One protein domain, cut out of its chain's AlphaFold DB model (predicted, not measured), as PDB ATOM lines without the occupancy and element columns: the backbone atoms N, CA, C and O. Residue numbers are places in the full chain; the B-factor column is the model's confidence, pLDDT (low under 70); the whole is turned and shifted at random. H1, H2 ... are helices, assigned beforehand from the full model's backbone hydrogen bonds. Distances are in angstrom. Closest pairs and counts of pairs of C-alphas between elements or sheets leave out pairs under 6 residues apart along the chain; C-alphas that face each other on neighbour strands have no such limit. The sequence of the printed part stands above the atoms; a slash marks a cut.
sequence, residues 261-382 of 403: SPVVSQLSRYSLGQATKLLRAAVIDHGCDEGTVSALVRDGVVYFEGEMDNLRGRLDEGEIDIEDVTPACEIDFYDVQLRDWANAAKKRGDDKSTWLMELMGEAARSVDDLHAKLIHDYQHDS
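What this domain is: This is residues 261 to 382 of the 403 residues of an uncharacterized protein of Rachicladosporium antarcticum (UniProt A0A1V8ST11). Two long helices, H5 and H3, run side by side the same way; shorter H4 packs on H5 and H2 on H3 near their starts, an up-and-down bundle of four, with H1 on H3. The printed part has 122 residues with five named helices, H1 to H5, and no named strand: all helix. It is elongated, 53 by 28 by 18 A, only just compact, close to loose, radius of gyration of the C-alphas 16.4 A.

Where its parts are: H5, residues 352 to 381, spans 44.1 A, ending at C-alpha 381 (0.266, -47.803, 97.555). H3, residues 290 to 316, spans 38.7 A. H4 is residues 336 to 347, H2 275 to 285, and H1 261 to 270, beginning at C-alpha 261 (27.951, -23.963, 76.664).

How they stand to each other: H5 touches H3 at a shallow tilt of 7 degrees; their closest C-alphas, Ala 363 and Val 301, are 6.6 A apart. H1 and H5 are apart. Every O i to N i+4 pair is within hydrogen-bond range in H2, H3, H4 and H5; in H1, 4 of 6.

The domain as a whole: The printed part has no cut. The link H3 to H4 is long, 19 residues. Residues 380 to 382 have pLDDT under 70.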
ATOM      1  N   SER A 261      28.514 -22.847  75.881       94.00
ATOM      2  CA  SER A 261      27.951 -23.963  76.664       94.00
ATOM      3  C   SER A 261      28.070 -23.816  78.200       94.00
ATOM      4  O   SER A 261      27.061 -24.021  78.879       94.00
ATOM      5  N   PRO A 262      29.209 -23.386  78.794       91.75
ATOM      6  CA  PRO A 262      29.308 -23.240  80.250       91.75
ATOM      7  C   PRO A 262      28.333 -22.215  80.839       91.75
ATOM      8  O   PRO A 262      27.763 -22.451  81.897       91.75
ATOM      9  N   VAL A 263      28.118 -21.086  80.156       92.75
ATOM     10  CA  VAL A 263      27.183 -20.046  80.618       92.75
ATOM     11  C   VAL A 263      25.746 -20.496  80.404       92.75
ATOM     12  O   VAL A 263      24.902 -20.276  81.267       92.75
ATOM     13  N   VAL A 264      25.469 -21.174  79.288       93.69
ATOM     14  CA  VAL A 264      24.149 -21.753  79.020       93.69
ATOM     15  C   VAL A 264      23.776 -22.749  80.113       93.69
ATOM     16  O   VAL A 264      22.691 -22.639  80.664       93.69
ATOM     17  N   SER A 265      24.695 -23.629  80.511       89.56
ATOM     18  CA  SER A 265      24.468 -24.581  81.606       89.56
ATOM     19  C   SER A 265      24.238 -23.922  82.976       89.56
ATOM     20  O   SER A 265      23.598 -24.513  83.840       89.56
ATOM     21  N   GLN A 266      24.784 -22.725  83.210       87.12
ATOM     22  CA  GLN A 266      24.568 -21.980  84.457       87.12
ATOM     23  C   GLN A 266      23.219 -21.247  84.448       87.12
ATOM     24  O   GLN A 266      22.559 -21.140  85.479       87.12
ATOM     25  N   LEU A 267      22.801 -20.727  83.287       89.50
ATOM     26  CA  LEU A 267      21.646 -19.829  83.179       89.50
ATOM     27  C   LEU A 267      20.366 -20.486  82.638       89.50
ATOM     28  O   LEU A 267      19.303 -19.880  82.725       89.50
ATOM     29  N   SER A 268      20.447 -21.695  82.084       87.75
ATOM     30  CA  SER A 268      19.343 -22.459  81.472       87.75
ATOM     31  C   SER A 268      18.095 -22.560  82.349       87.75
ATOM     32  O   SER A 268      16.988 -22.416  81.842       87.75
ATOM     33  N   ARG A 269      18.267 -22.725  83.665       79.44
ATOM     34  CA  ARG A 269      17.172 -22.801  84.651       79.44
ATOM     35  C   ARG A 269      16.351 -21.512  84.783       79.44
ATOM     36  O   ARG A 269      15.322 -21.500  85.446       79.44
ATOM     37  N   TYR A 270      16.809 -20.422  84.170       80.44
ATOM     38  CA  TYR A 270      16.119 -19.131  84.096       80.44
ATOM     39  C   TYR A 270      15.559 -18.888  82.686       80.44
ATOM     40  O   TYR A 270      15.525 -17.760  82.193       80.44
ATOM     41  N   SER A 271      15.131 -19.958  82.020       79.88
ATOM     42  CA  SER A 271      14.442 -19.979  80.726       79.88
ATOM     43  C   SER A 271      13.103 -19.228  80.725       79.88
ATOM     44  O   SER A 271      12.659 -18.795  79.661       79.88
ATOM     45  N   LEU A 272      12.478 -19.024  81.893       74.88
ATOM     46  CA  LEU A 272      11.207 -18.302  82.077       74.88
ATOM     47  C   LEU A 272      10.050 -18.871  81.231       74.88
ATOM     48  O   LEU A 272       9.296 -18.113  80.614       74.88
ATOM     49  N   GLY A 273       9.921 -20.197  81.145       77.88
ATOM     50  CA  GLY A 273       8.876 -20.837  80.333       77.88
ATOM     51  C   GLY A 273       9.140 -20.770  78.821       77.88
ATOM     52  O   GLY A 273       8.224 -20.943  78.016       77.88
ATOM     53  N   GLN A 274      10.367 -20.445  78.403       86.50
ATOM     54  CA  GLN A 274      10.776 -20.313  77.004       86.50
ATOM     55  C   GLN A 274      11.848 -21.325  76.578       86.50
ATOM     56  O   GLN A 274      12.422 -21.151  75.501       86.50
ATOM     57  N   ALA A 275      12.098 -22.391  77.346       90.31
ATOM     58  CA  ALA A 275      13.131 -23.387  77.048       90.31
ATOM     59  C   ALA A 275      13.019 -23.953  75.623       90.31
ATOM     60  O   ALA A 275      14.003 -23.931  74.885       90.31
ATOM     61  N   THR A 276      11.817 -24.326  75.165       94.31
ATOM     62  CA  THR A 276      11.597 -24.767  73.771       94.31
ATOM     63  C   THR A 276      12.016 -23.707  72.742       94.31
ATOM     64  O   THR A 276      12.651 -24.019  71.736       94.31
ATOM     65  N   LYS A 277      11.701 -22.424  72.977       95.00
ATOM     66  CA  LYS A 277      12.073 -21.332  72.055       95.00
ATOM     67  C   LYS A 277      13.585 -21.108  72.030       95.00
ATOM     68  O   LYS A 277      14.138 -20.839  70.969       95.00
ATOM     69  N   LEU A 278      14.238 -21.212  73.185       95.38
ATOM     70  CA  LEU A 278      15.690 -21.093  73.311       95.38
ATOM     71  C   LEU A 278      16.404 -22.269  72.632       95.38
ATOM     72  O   LEU A 278      17.382 -22.050  71.921       95.38
ATOM     73  N   LEU A 279      15.868 -23.485  72.767       96.56
ATOM     74  CA  LEU A 279      16.355 -24.672  72.066       96.56
ATOM     75  C   LEU A 279      16.211 -24.525  70.544       96.56
ATOM     76  O   LEU A 279      17.168 -24.779  69.813       96.56
ATOM     77  N   ARG A 280      15.063 -24.030  70.059       97.06
ATOM     78  CA  ARG A 280      14.881 -23.691  68.636       97.06
ATOM     79  C   ARG A 280      15.927 -22.691  68.155       97.06
ATOM     80  O   ARG A 280      16.537 -22.937  67.124       97.06
ATOM     81  N   ALA A 281      16.172 -21.614  68.900       96.69
ATOM     82  CA  ALA A 281      17.191 -20.632  68.531       96.69
ATOM     83  C   ALA A 281      18.598 -21.260  68.474       96.69
ATOM     84  O   ALA A 281      19.330 -21.053  67.509       96.69
ATOM     85  N   ALA A 282      18.967 -22.084  69.461       97.19
ATOM     86  CA  ALA A 282      20.260 -22.771  69.490       97.19
ATOM     87  C   ALA A 282      20.473 -23.685  68.266       97.19
ATOM     88  O   ALA A 282      21.549 -23.700  67.665       97.19
ATOM     89  N   VAL A 283      19.437 -24.430  67.873       97.25
ATOM     90  CA  VAL A 283      19.494 -25.378  66.752       97.25
ATOM     91  C   VAL A 283      19.404 -24.671  65.398       97.25
ATOM     92  O   VAL A 283      20.239 -24.896  64.522       97.25
ATOM     93  N   ILE A 284      18.387 -23.827  65.220       96.44
ATOM     94  CA  ILE A 284      18.010 -23.257  63.923       96.44
ATOM     95  C   ILE A 284      18.860 -22.027  63.599       96.44
ATOM     96  O   ILE A 284      19.397 -21.945  62.492       96.44
ATOM     97  N   ASP A 285      19.011 -21.104  64.550       96.19
ATOM     98  CA  ASP A 285      19.621 -19.791  64.304       96.19
ATOM     99  C   ASP A 285      21.133 -19.779  64.575       96.19
ATOM    100  O   ASP A 285      21.876 -19.032  63.935       96.19
ATOM    101  N   HIS A 286      21.611 -20.622  65.499       95.25
ATOM    102  CA  HIS A 286      22.996 -20.589  65.996       95.25
ATOM    103  C   HIS A 286      23.828 -21.836  65.666       95.25
ATOM    104  O   HIS A 286      24.955 -21.995  66.138       95.25
ATOM    105  N   GLY A 287      23.321 -22.671  64.755       91.12
ATOM    106  CA  GLY A 287      24.108 -23.710  64.094       91.12
ATOM    107  C   GLY A 287      24.185 -25.039  64.838       91.12
ATOM    108  O   GLY A 287      25.041 -25.854  64.483       91.12
ATOM    109  N   CYS A 288      23.302 -25.276  65.815       94.50
ATOM    110  CA  CYS A 288      23.183 -26.546  66.531       94.50
ATOM    111  C   CYS A 288      24.532 -26.975  67.136       94.50
ATOM    112  O   CYS A 288      25.138 -27.973  66.740       94.50
ATOM    113  N   ASP A 289      25.079 -26.133  68.013       96.12
ATOM    114  CA  ASP A 289      26.280 -26.458  68.781       96.12
ATOM    115  C   ASP A 289      25.972 -27.544  69.818       96.12
ATOM    116  O   ASP A 289      25.067 -27.385  70.641       96.12
ATOM    117  N   GLU A 290      26.730 -28.644  69.785       95.56
ATOM    118  CA  GLU A 290      26.437 -29.825  70.601       95.56
ATOM    119  C   GLU A 290      26.481 -29.521  72.097       95.56
ATOM    120  O   GLU A 290      25.602 -29.952  72.844       95.56
ATOM    121  N   GLY A 291      27.467 -28.739  72.546       94.62
ATOM    122  CA  GLY A 291      27.624 -28.392  73.957       94.62
ATOM    123  C   GLY A 291      26.497 -27.496  74.464       94.62
ATOM    124  O   GLY A 291      26.029 -27.658  75.592       94.62
ATOM    125  N   THR A 292      26.057 -26.546  73.645       95.75
ATOM    126  CA  THR A 292      24.976 -25.610  73.972       95.75
ATOM    127  C   THR A 292      23.620 -26.311  73.999       95.75
ATOM    128  O   THR A 292      22.870 -26.178  74.966       95.75
ATOM    129  N   VAL A 293      23.319 -27.103  72.970       96.81
ATOM    130  CA  VAL A 293      22.060 -27.850  72.860       96.81
ATOM    131  C   VAL A 293      21.972 -28.942  73.931       96.81
ATOM    132  O   VAL A 293      20.937 -29.054  74.585       96.81
ATOM    133  N   SER A 294      23.059 -29.679  74.193       95.81
ATOM    134  CA  SER A 294      23.094 -30.679  75.274       95.81
ATOM    135  C   SER A 294      22.861 -30.052  76.643       95.81
ATOM    136  O   SER A 294      22.154 -30.633  77.460       95.81
ATOM    137  N   ALA A 295      23.433 -28.869  76.904       93.00
ATOM    138  CA  ALA A 295      23.213 -28.162  78.163       93.00
ATOM    139  C   ALA A 295      21.730 -27.801  78.346       93.00
ATOM    140  O   ALA A 295      21.166 -28.095  79.393       93.00
ATOM    141  N   LEU A 296      21.082 -27.247  77.314       94.25
ATOM    142  CA  LEU A 296      19.653 -26.912  77.364       94.25
ATOM    143  C   LEU A 296      18.770 -28.147  77.580       94.25
ATOM    144  O   LEU A 296      17.885 -28.115  78.430       94.25
ATOM    145  N   VAL A 297      19.010 -29.228  76.830       94.88
ATOM    146  CA  VAL A 297      18.226 -30.467  76.941       94.88
ATOM    147  C   VAL A 297      18.402 -31.103  78.315       94.88
ATOM    148  O   VAL A 297      17.411 -31.389  78.982       94.88
ATOM    149  N   ARG A 298      19.650 -31.282  78.765       91.69
ATOM    150  CA  ARG A 298      19.950 -31.879  80.070       91.69
ATOM    151  C   ARG A 298      19.316 -31.080  81.199       91.69
ATOM    152  O   ARG A 298      18.699 -31.667  82.078       91.69
ATOM    153  N   ASP A 299      19.457 -29.760  81.179       87.50
ATOM    154  CA  ASP A 299      18.933 -28.930  82.260       87.50
ATOM    155  C   ASP A 299      17.392 -28.909  82.250       87.50
ATOM    156  O   ASP A 299      16.782 -28.870  83.316       87.50
ATOM    157  N   GLY A 300      16.755 -29.034  81.077       88.88
ATOM    158  CA  GLY A 300      15.308 -29.243  80.974       88.88
ATOM    159  C   GLY A 300      14.833 -30.579  81.555       88.88
ATOM    160  O   GLY A 300      13.804 -30.612  82.226       88.88
ATOM    161  N   VAL A 301      15.589 -31.666  81.356       91.00
ATOM    162  CA  VAL A 301      15.294 -32.976  81.974       91.00
ATOM    163  C   VAL A 301      15.479 -32.919  83.492       91.00
ATOM    164  O   VAL A 301      14.582 -33.327  84.220       91.00
ATOM    165  N   VAL A 302      16.582 -32.342  83.981       88.06
ATOM    166  CA  VAL A 302      16.841 -32.178  85.428       88.06
ATOM    167  C   VAL A 302      15.762 -31.324  86.098       88.06
ATOM    168  O   VAL A 302      15.351 -31.600  87.223       88.06
ATOM    169  N   TYR A 303      15.281 -30.280  85.418       84.88
ATOM    170  CA  TYR A 303      14.162 -29.487  85.921       84.88
ATOM    171  C   TYR A 303      12.888 -30.329  86.048       84.88
ATOM    172  O   TYR A 303      12.215 -30.269  87.075       84.88
ATOM    173  N   PHE A 304      12.582 -31.143  85.034       89.25
ATOM    174  CA  PHE A 304      11.435 -32.045  85.065       89.25
ATOM    175  C   PHE A 304      11.550 -33.084  86.190       89.25
ATOM    176  O   PHE A 304      10.585 -33.283  86.915       89.25
ATOM    177  N   GLU A 305      12.725 -33.684  86.399       89.12
ATOM    178  CA  GLU A 305      12.992 -34.582  87.535       89.12
ATOM    179  C   GLU A 305      12.650 -33.922  88.879       89.12
ATOM    180  O   GLU A 305      11.920 -34.495  89.683       89.12
ATOM    181  N   GLY A 306      13.109 -32.685  89.097       86.44
ATOM    182  CA  GLY A 306      12.803 -31.940  90.319       86.44
ATOM    183  C   GLY A 306      11.314 -31.607  90.486       86.44
ATOM    184  O   GLY A 306      10.811 -31.612  91.609       86.44
ATOM    185  N   GLU A 307      10.599 -31.339  89.391       86.44
ATOM    186  CA  GLU A 307       9.142 -31.144  89.419       86.44
ATOM    187  C   GLU A 307       8.413 -32.449  89.772       86.44
ATOM    188  O   GLU A 307       7.485 -32.439  90.576       86.44
ATOM    189  N   MET A 308       8.872 -33.586  89.243       88.81
ATOM    190  CA  MET A 308       8.328 -34.905  89.574       88.81
ATOM    191  C   MET A 308       8.529 -35.258  91.053       88.81
ATOM    192  O   MET A 308       7.601 -35.755  91.692       88.81
ATOM    193  N   ASP A 309       9.699 -34.953  91.619       87.75
ATOM    194  CA  ASP A 309       9.966 -35.119  93.053       87.75
ATOM    195  C   ASP A 309       9.071 -34.204  93.907       87.75
ATOM    196  O   ASP A 309       8.569 -34.620  94.952       87.75
ATOM    197  N   ASN A 310       8.826 -32.966  93.458       86.69
ATOM    198  CA  ASN A 310       7.911 -32.052  94.140       86.69
ATOM    199  C   ASN A 310       6.466 -32.569  94.126       86.69
ATOM    200  O   ASN A 310       5.806 -32.562  95.162       86.69
ATOM    201  N   LEU A 311       5.987 -33.030  92.968       88.25
ATOM    202  CA  LEU A 311       4.648 -33.596  92.817       88.25
ATOM    203  C   LEU A 311       4.468 -34.849  93.673       88.25
ATOM    204  O   LEU A 311       3.433 -34.981  94.318       88.25
ATOM    205  N   ARG A 312       5.486 -35.718  93.743       88.12
ATOM    206  CA  ARG A 312       5.480 -36.878  94.643       88.12
ATOM    207  C   ARG A 312       5.290 -36.463  96.097       88.12
ATOM    208  O   ARG A 312       4.375 -36.958  96.735       88.12
ATOM    209  N   GLY A 313       6.086 -35.515  96.595       87.75
ATOM    210  CA  GLY A 313       5.944 -35.047  97.979       87.75
ATOM    211  C   GLY A 313       4.541 -34.510  98.285       87.75
ATOM    212  O   GLY A 313       3.984 -34.797  99.336       87.75
ATOM    213  N   ARG A 314       3.927 -33.796  97.333       88.06
ATOM    214  CA  ARG A 314       2.561 -33.263  97.478       88.06
ATOM    215  C   ARG A 314       1.480 -34.346  97.435       88.06
ATOM    216  O   ARG A 314       0.468 -34.199  98.114       88.06
ATOM    217  N   LEU A 315       1.680 -35.409  96.654       88.50
ATOM    218  CA  LEU A 315       0.813 -36.593  96.649       88.50
ATOM    219  C   LEU A 315       0.902 -37.344  97.983       88.50
ATOM    220  O   LEU A 315      -0.131 -37.668  98.563       88.50
ATOM    221  N   ASP A 316       2.118 -37.562  98.490       87.81
ATOM    222  CA  ASP A 316       2.369 -38.255  99.762       87.81
ATOM    223  C   ASP A 316       1.769 -37.484 100.957       87.81
ATOM    224  O   ASP A 316       1.293 -38.076 101.926       87.81
ATOM    225  N   GLU A 317       1.757 -36.150 100.883       89.31
ATOM    226  CA  GLU A 317       1.136 -35.261 101.874       89.31
ATOM    227  C   GLU A 317      -0.391 -35.117 101.700       89.31
ATOM    228  O   GLU A 317      -1.049 -34.497 102.540       89.31
ATOM    229  N   GLY A 318      -0.970 -35.684 100.633       87.12
ATOM    230  CA  GLY A 318      -2.394 -35.564 100.308       87.12
ATOM    231  C   GLY A 318      -2.826 -34.146  99.914       87.12
ATOM    232  O   GLY A 318      -3.999 -33.800 100.053       87.12
ATOM    233  N   GLU A 319      -1.899 -33.294  99.459       89.25
ATOM    234  CA  GLU A 319      -2.213 -31.934  98.994       89.25
ATOM    235  C   GLU A 319      -2.912 -31.920  97.628       89.25
ATOM    236  O   GLU A 319      -3.601 -30.950  97.296       89.25
ATOM    237  N   ILE A 320      -2.676 -32.949  96.812       88.81
ATOM    238  CA  ILE A 320      -3.222 -33.113  95.463       88.81
ATOM    239  C   ILE A 320      -3.614 -34.567  95.224       88.81
ATOM    240  O   ILE A 320      -2.969 -35.471  95.750       88.81
ATOM    241  N   ASP A 321      -4.617 -34.776  94.377       86.56
ATOM    242  CA  ASP A 321      -4.986 -36.097  93.877       86.56
ATOM    243  C   ASP A 321      -4.196 -36.426  92.603       86.56
ATOM    244  O   ASP A 321      -3.879 -35.545  91.799       86.56
ATOM    245  N   ILE A 322      -3.911 -37.713  92.373       85.19
ATOM    246  CA  ILE A 322      -3.186 -38.175  91.174       85.19
ATOM    247  C   ILE A 322      -3.895 -37.796  89.865       85.19
ATOM    248  O   ILE A 322      -3.241 -37.586  88.848       85.19
ATOM    249  N   GLU A 323      -5.224 -37.662  89.888       85.25
ATOM    250  CA  GLU A 323      -6.029 -37.252  88.729       85.25
ATOM    251  C   GLU A 323      -5.775 -35.793  88.312       85.25
ATOM    252  O   GLU A 323      -5.936 -35.452  87.139       85.25
ATOM    253  N   ASP A 324      -5.320 -34.952  89.246       83.12
ATOM    254  CA  ASP A 324      -5.007 -33.540  89.014       83.12
ATOM    255  C   ASP A 324      -3.532 -33.312  88.630       83.12
ATOM    256  O   ASP A 324      -3.121 -32.190  88.295       83.12
ATOM    257  N   VAL A 325      -2.710 -34.366  88.645       83.62
ATOM    258  CA  VAL A 325      -1.285 -34.287  88.320       83.62
ATOM    259  C   VAL A 325      -1.097 -34.126  86.813       83.62
ATOM    260  O   VAL A 325      -1.318 -35.036  86.017       83.62
ATOM    261  N   THR A 326      -0.638 -32.942  86.411       80.38
ATOM    262  CA  THR A 326      -0.283 -32.622  85.022       80.38
ATOM    263  C   THR A 326       1.159 -32.120  84.964       80.38
ATOM    264  O   THR A 326       1.404 -30.913  85.030       80.38
ATOM    265  N   PRO A 327       2.151 -33.025  84.874       78.19
ATOM    266  CA  PRO A 327       3.542 -32.617  84.882       78.19
ATOM    267  C   PRO A 327       3.863 -31.886  83.577       78.19
ATOM    268  O   PRO A 327       3.649 -32.397  82.475       78.19
ATOM    269  N   ALA A 328       4.361 -30.659  83.698       78.12
ATOM    270  CA  ALA A 328       4.681 -29.817  82.556       78.12
ATOM    271  C   ALA A 328       6.192 -29.831  82.301       78.12
ATOM    272  O   ALA A 328       6.965 -29.216  83.034       78.12
ATOM    273  N   CYS A 329       6.622 -30.499  81.227       84.50
ATOM    274  CA  CYS A 329       7.972 -30.307  80.710       84.50
ATOM    275  C   CYS A 329       8.032 -28.996  79.915       84.50
ATOM    276  O   CYS A 329       7.234 -28.764  79.007       84.50
ATOM    277  N   GLU A 330       8.988 -28.126  80.239       85.12
ATOM    278  CA  GLU A 330       9.154 -26.841  79.545       85.12
ATOM    279  C   GLU A 330       9.681 -27.003  78.102       85.12
ATOM    280  O   GLU A 330       9.522 -26.120  77.245       85.12
ATOM    281  N   ILE A 331      10.340 -28.135  77.834       91.44
ATOM    282  CA  ILE A 331      10.861 -28.491  76.519       91.44
ATOM    283  C   ILE A 331       9.882 -29.433  75.819       91.44
ATOM    284  O   ILE A 331       9.643 -30.552  76.259       91.44
ATOM    285  N   ASP A 332       9.374 -28.996  74.671       93.19
ATOM    286  CA  ASP A 332       8.662 -29.851  73.732       93.19
ATOM    287  C   ASP A 332       9.676 -30.645  72.893       93.19
ATOM    288  O   ASP A 332      10.186 -30.175  71.871       93.19
ATOM    289  N   PHE A 333       9.981 -31.868  73.330       93.69
ATOM    290  CA  PHE A 333      10.865 -32.784  72.600       93.69
ATOM    291  C   PHE A 333      10.260 -33.316  71.292       93.69
ATOM    292  O   PHE A 333      10.956 -33.958  70.506       93.69
ATOM    293  N   TYR A 334       8.987 -33.036  71.016       92.88
ATOM    294  CA  TYR A 334       8.318 -33.407  69.773       92.88
ATOM    295  C   TYR A 334       8.132 -32.218  68.827       92.88
ATOM    296  O   TYR A 334       7.458 -32.358  67.800       92.88
ATOM    297  N   ASP A 335       8.781 -31.089  69.129       96.12
ATOM    298  CA  ASP A 335       8.635 -29.842  68.398       96.12
ATOM    299  C   ASP A 335       8.804 -30.006  66.880       96.12
ATOM    300  O   ASP A 335       9.827 -30.473  66.368       96.12
ATOM    301  N   VAL A 336       7.794 -29.550  66.139       95.88
ATOM    302  CA  VAL A 336       7.730 -29.700  64.681       95.88
ATOM    303  C   VAL A 336       8.872 -28.950  63.993       95.88
ATOM    304  O   VAL A 336       9.448 -29.473  63.042       95.88
ATOM    305  N   GLN A 337       9.258 -27.765  64.482       96.50
ATOM    306  CA  GLN A 337      10.305 -26.965  63.833       96.50
ATOM    307  C   GLN A 337      11.684 -27.613  63.978       96.50
ATOM    308  O   GLN A 337      12.436 -27.673  63.004       96.50
ATOM    309  N   LEU A 338      12.002 -28.142  65.163       96.06
ATOM    310  CA  LEU A 338      13.233 -28.903  65.391       96.06
ATOM    311  C   LEU A 338      13.290 -30.164  64.516       96.06
ATOM    312  O   LEU A 338      14.319 -30.442  63.897       96.06
ATOM    313  N   ARG A 339      12.171 -30.886  64.383       94.81
ATOM    314  CA  ARG A 339      12.082 -32.078  63.522       94.81
ATOM    315  C   ARG A 339      12.225 -31.746  62.039       94.81
ATOM    316  O   ARG A 339      12.933 -32.450  61.319       94.81
ATOM    317  N   ASP A 340      11.582 -30.682  61.574       96.19
ATOM    318  CA  ASP A 340      11.693 -30.217  60.191       96.19
ATOM    319  C   ASP A 340      13.123 -29.783  59.868       96.19
ATOM    320  O   ASP A 340      13.665 -30.156  58.820       96.19
ATOM    321  N   TRP A 341      13.772 -29.072  60.797       96.75
ATOM    322  CA  TRP A 341      15.183 -28.724  60.685       96.75
ATOM    323  C   TRP A 341      16.062 -29.974  60.596       96.75
ATOM    324  O   TRP A 341      16.864 -30.078  59.663       96.75
ATOM    325  N   ALA A 342      15.874 -30.955  61.486       95.62
ATOM    326  CA  ALA A 342      16.655 -32.190  61.498       95.62
ATOM    327  C   ALA A 342      16.468 -32.996  60.202       95.62
ATOM    328  O   ALA A 342      17.438 -33.440  59.591       95.62
ATOM    329  N   ASN A 343      15.234 -33.115  59.706       94.81
ATOM    330  CA  ASN A 343      14.939 -33.772  58.432       94.81
ATOM    331  C   ASN A 343      15.601 -33.059  57.242       94.81
ATOM    332  O   ASN A 343      16.104 -33.711  56.322       94.81
ATOM    333  N   ALA A 344      15.610 -31.725  57.242       94.81
ATOM    334  CA  ALA A 344      16.285 -30.940  56.214       94.81
ATOM    335  C   ALA A 344      17.814 -31.078  56.299       94.81
ATOM    336  O   ALA A 344      18.467 -31.229  55.267       94.81
ATOM    337  N   ALA A 345      18.383 -31.073  57.506       94.19
ATOM    338  CA  ALA A 345      19.806 -31.288  57.760       94.19
ATOM    339  C   ALA A 345      20.255 -32.691  57.316       94.19
ATOM    340  O   ALA A 345      21.231 -32.820  56.578       94.19
ATOM    341  N   LYS A 346      19.456 -33.725  57.604       94.69
ATOM    342  CA  LYS A 346      19.690 -35.097  57.138       94.69
ATOM    343  C   LYS A 346      19.740 -35.200  55.615       94.69
ATOM    344  O   LYS A 346      20.625 -35.847  55.065       94.69
ATOM    345  N   LYS A 347      18.825 -34.523  54.909       95.25
ATOM    346  CA  LYS A 347      18.827 -34.472  53.433       95.25
ATOM    347  C   LYS A 347      20.076 -33.799  52.857       95.25
ATOM    348  O   LYS A 347      20.439 -34.094  51.723       95.25
ATOM    349  N   ARG A 348      20.720 -32.907  53.616       94.12
ATOM    350  CA  ARG A 348      21.987 -32.260  53.244       94.12
ATOM    351  C   ARG A 348      23.223 -33.095  53.601       94.12
ATOM    352  O   ARG A 348      24.315 -32.702  53.210       94.12
ATOM    353  N   GLY A 349      23.057 -34.220  54.301       92.56
ATOM    354  CA  GLY A 349      24.167 -35.032  54.800       92.56
ATOM    355  C   GLY A 349      24.867 -34.426  56.019       92.56
ATOM    356  O   GLY A 349      26.065 -34.619  56.174       92.56
ATOM    357  N   ASP A 350      24.150 -33.653  56.838       93.12
ATOM    358  CA  ASP A 350      24.675 -33.096  58.089       93.12
ATOM    359  C   ASP A 350      24.472 -34.090  59.244       93.12
ATOM    360  O   ASP A 350      23.333 -34.407  59.616       93.12
ATOM    361  N   ASP A 351      25.575 -34.569  59.818       92.44
ATOM    362  CA  ASP A 351      25.593 -35.562  60.899       92.44
ATOM    363  C   ASP A 351      24.914 -35.055  62.183       92.44
ATOM    364  O   ASP A 351      24.358 -35.855  62.944       92.44
ATOM    365  N   LYS A 352      24.829 -33.727  62.374       93.94
ATOM    366  CA  LYS A 352      24.119 -33.110  63.509       93.94
ATOM    367  C   LYS A 352      22.639 -33.473  63.552       93.94
ATOM    368  O   LYS A 352      22.029 -33.447  64.616       93.94
ATOM    369  N   SER A 353      22.048 -33.809  62.405       93.50
ATOM    370  CA  SER A 353      20.645 -34.225  62.331       93.50
ATOM    371  C   SER A 353      20.372 -35.525  63.083       93.50
ATOM    372  O   SER A 353      19.376 -35.621  63.795       93.50
ATOM    373  N   THR A 354      21.252 -36.517  62.931       94.56
ATOM    374  CA  THR A 354      21.116 -37.822  63.584       94.56
ATOM    375  C   THR A 354      21.322 -37.666  65.081       94.56
ATOM    376  O   THR A 354      20.468 -38.091  65.855       94.56
ATOM    377  N   TRP A 355      22.392 -36.966  65.462       96.81
ATOM    378  CA  TRP A 355      22.722 -36.677  66.852       96.81
ATOM    379  C   TRP A 355      21.595 -35.928  67.583       96.81
ATOM    380  O   TRP A 355      21.170 -36.352  68.654       96.81
ATOM    381  N   LEU A 356      21.047 -34.860  66.989       96.50
ATOM    382  CA  LEU A 356      19.968 -34.085  67.611       96.50
ATOM    383  C   LEU A 356      18.713 -34.938  67.841       96.50
ATOM    384  O   LEU A 356      18.089 -34.847  68.894       96.50
ATOM    385  N   MET A 357      18.334 -35.761  66.859       95.75
ATOM    386  CA  MET A 357      17.152 -36.623  66.966       95.75
ATOM    387  C   MET A 357      17.330 -37.731  68.006       95.75
ATOM    388  O   MET A 357      16.363 -38.094  68.675       95.75
ATOM    389  N   GLU A 358      18.544 -38.266  68.143       96.62
ATOM    390  CA  GLU A 358      18.891 -39.227  69.191       96.62
ATOM    391  C   GLU A 358      18.797 -38.574  70.573       96.62
ATOM    392  O   GLU A 358      18.034 -39.057  71.409       96.62
ATOM    393  N   LEU A 359      19.442 -37.417  70.762       96.88
ATOM    394  CA  LEU A 359      19.404 -36.644  72.006       96.88
ATOM    395  C   LEU A 359      17.968 -36.285  72.426       96.88
ATOM    396  O   LEU A 359      17.580 -36.504  73.572       96.88
ATOM    397  N   MET A 360      17.161 -35.747  71.506       96.12
ATOM    398  CA  MET A 360      15.764 -35.395  71.791       96.12
ATOM    399  C   MET A 360      14.915 -36.636  72.089       96.12
ATOM    400  O   MET A 360      14.055 -36.592  72.964       96.12
ATOM    401  N   GLY A 361      15.159 -37.746  71.387       95.75
ATOM    402  CA  GLY A 361      14.449 -39.002  71.615       95.75
ATOM    403  C   GLY A 361      14.794 -39.659  72.953       95.75
ATOM    404  O   GLY A 361      13.913 -40.226  73.591       95.75
ATOM    405  N   GLU A 362      16.051 -39.589  73.389       96.38
ATOM    406  CA  GLU A 362      16.478 -40.044  74.716       96.38
ATOM    407  C   GLU A 362      15.857 -39.202  75.828       96.38
ATOM    408  O   GLU A 362      15.286 -39.757  76.764       96.38
ATOM    409  N   ALA A 363      15.905 -37.876  75.692       95.19
ATOM    410  CA  ALA A 363      15.316 -36.967  76.665       95.19
ATOM    411  C   ALA A 363      13.793 -37.148  76.781       95.19
ATOM    412  O   ALA A 363      13.274 -37.222  77.893       95.19
ATOM    413  N   ALA A 364      13.089 -37.303  75.652       95.06
ATOM    414  CA  ALA A 364      11.653 -37.580  75.639       95.06
ATOM    415  C   ALA A 364      11.310 -38.878  76.387       95.06
ATOM    416  O   ALA A 364      10.446 -38.868  77.256       95.06
ATOM    417  N   ARG A 365      12.038 -39.972  76.110       95.69
ATOM    418  CA  ARG A 365      11.851 -41.250  76.818       95.69
ATOM    419  C   ARG A 365      12.092 -41.111  78.317       95.69
ATOM    420  O   ARG A 365      11.306 -41.626  79.096       95.69
ATOM    421  N   SER A 366      13.137 -40.387  78.714       94.75
ATOM    422  CA  SER A 366      13.432 -40.146  80.129       94.75
ATOM    423  C   SER A 366      12.281 -39.431  80.843       94.75
ATOM    424  O   SER A 366      11.928 -39.797  81.960       94.75
ATOM    425  N   VAL A 367      11.684 -38.424  80.201       93.25
ATOM    426  CA  VAL A 367      10.523 -37.692  80.732       93.25
ATOM    427  C   VAL A 367       9.292 -38.596  80.829       93.25
ATOM    428  O   VAL A 367       8.635 -38.619  81.872       93.25
ATOM    429  N   ASP A 368       9.013 -39.377  79.785       92.62
ATOM    430  CA  ASP A 368       7.888 -40.316  79.756       92.62
ATOM    431  C   ASP A 368       8.031 -41.404  80.844       92.62
ATOM    432  O   ASP A 368       7.069 -41.695  81.559       92.62
ATOM    433  N   ASP A 369       9.238 -41.951  81.032       94.06
ATOM    434  CA  ASP A 369       9.544 -42.966  82.049       94.06
ATOM    435  C   ASP A 369       9.374 -42.420  83.477       94.06
ATOM    436  O   ASP A 369       8.794 -43.087  84.338       94.06
ATOM    437  N   LEU A 370       9.844 -41.194  83.742       91.50
ATOM    438  CA  LEU A 370       9.675 -40.528  85.040       91.50
ATOM    439  C   LEU A 370       8.198 -40.298  85.368       91.50
ATOM    440  O   LEU A 370       7.765 -40.554  86.494       91.50
ATOM    441  N   HIS A 371       7.419 -39.853  84.383       89.88
ATOM    442  CA  HIS A 371       5.986 -39.648  84.542       89.88
ATOM    443  C   HIS A 371       5.251 -40.968  84.808       89.88
ATOM    444  O   HIS A 371       4.487 -41.066  85.770       89.88
ATOM    445  N   ALA A 372       5.531 -42.007  84.017       91.00
ATOM    446  CA  ALA A 372       4.946 -43.332  84.208       91.00
ATOM    447  C   ALA A 372       5.278 -43.913  85.591       91.00
ATOM    448  O   ALA A 372       4.413 -44.506  86.236       91.00
ATOM    449  N   LYS A 373       6.510 -43.702  86.074       91.00
ATOM    450  CA  LYS A 373       6.942 -44.143  87.402       91.00
ATOM    451  C   LYS A 373       6.161 -43.466  88.531       91.00
ATOM    452  O   LYS A 373       5.795 -44.144  89.483       91.00
ATOM    453  N   LEU A 374       5.887 -42.162  88.436       88.31
ATOM    454  CA  LEU A 374       5.077 -41.468  89.445       88.31
ATOM    455  C   LEU A 374       3.665 -42.062  89.538       88.31
ATOM    456  O   LEU A 374       3.197 -42.344  90.637       88.31
ATOM    457  N   ILE A 375       3.019 -42.288  88.390       87.88
ATOM    458  CA  ILE A 375       1.673 -42.876  88.333       87.88
ATOM    459  C   ILE A 375       1.677 -44.292  88.921       87.88
ATOM    460  O   ILE A 375       0.808 -44.628  89.721       87.88
ATOM    461  N   HIS A 376       2.655 -45.113  88.530       88.44
ATOM    462  CA  HIS A 376       2.770 -46.493  88.993       88.44
ATOM    463  C   HIS A 376       2.955 -46.579  90.513       88.44
ATOM    464  O   HIS A 376       2.249 -47.345  91.165       88.44
ATOM    465  N   ASP A 377       3.884 -45.798  91.071       86.31
ATOM    466  CA  ASP A 377       4.193 -45.846  92.502       86.31
ATOM    467  C   ASP A 377       2.969 -45.458  93.349       86.31
ATOM    468  O   ASP A 377       2.661 -46.136  94.322       86.31
ATOM    469  N   TYR A 378       2.203 -44.447  92.927       80.25
ATOM    470  CA  TYR A 378       1.007 -44.017  93.658       80.25
ATOM    471  C   TYR A 378      -0.162 -45.013  93.556       80.25
ATOM    472  O   TYR A 378      -0.873 -45.258  94.529       80.25
ATOM    473  N   GLN A 379      -0.371 -45.628  92.386       79.56
ATOM    474  CA  GLN A 379      -1.432 -46.629  92.218       79.56
ATOM    475  C   GLN A 379      -1.190 -47.879  93.075       79.56
ATOM    476  O   GLN A 379      -2.154 -48.490  93.536       79.56
ATOM    477  N   HIS A 380       0.072 -48.248  93.308       68.56
ATOM    478  CA  HIS A 380       0.414 -49.454  94.055       68.56
ATOM    479  C   HIS A 380       0.256 -49.297  95.577       68.56
ATOM    480  O   HIS A 380      -0.115 -50.272  96.227       68.56
ATOM    481  N   ASP A 381       0.447 -48.090  96.121       60.91
ATOM    482  CA  ASP A 381       0.266 -47.803  97.555       60.91
ATOM    483  C   ASP A 381      -1.217 -47.669  97.962       60.91
ATOM    484  O   ASP A 381      -1.567 -47.866  99.122       60.91
ATOM    485  N   SER A 382      -2.121 -47.406  97.008       58.16
ATOM    486  CA  SER A 382      -3.568 -47.275  97.271       58.16
ATOM    487  C   SER A 382      -4.322 -48.602  97.468       58.16
ATOM    488  O   SER A 382      -5.483 -48.589  97.871       58.16
TER     489      SER A 382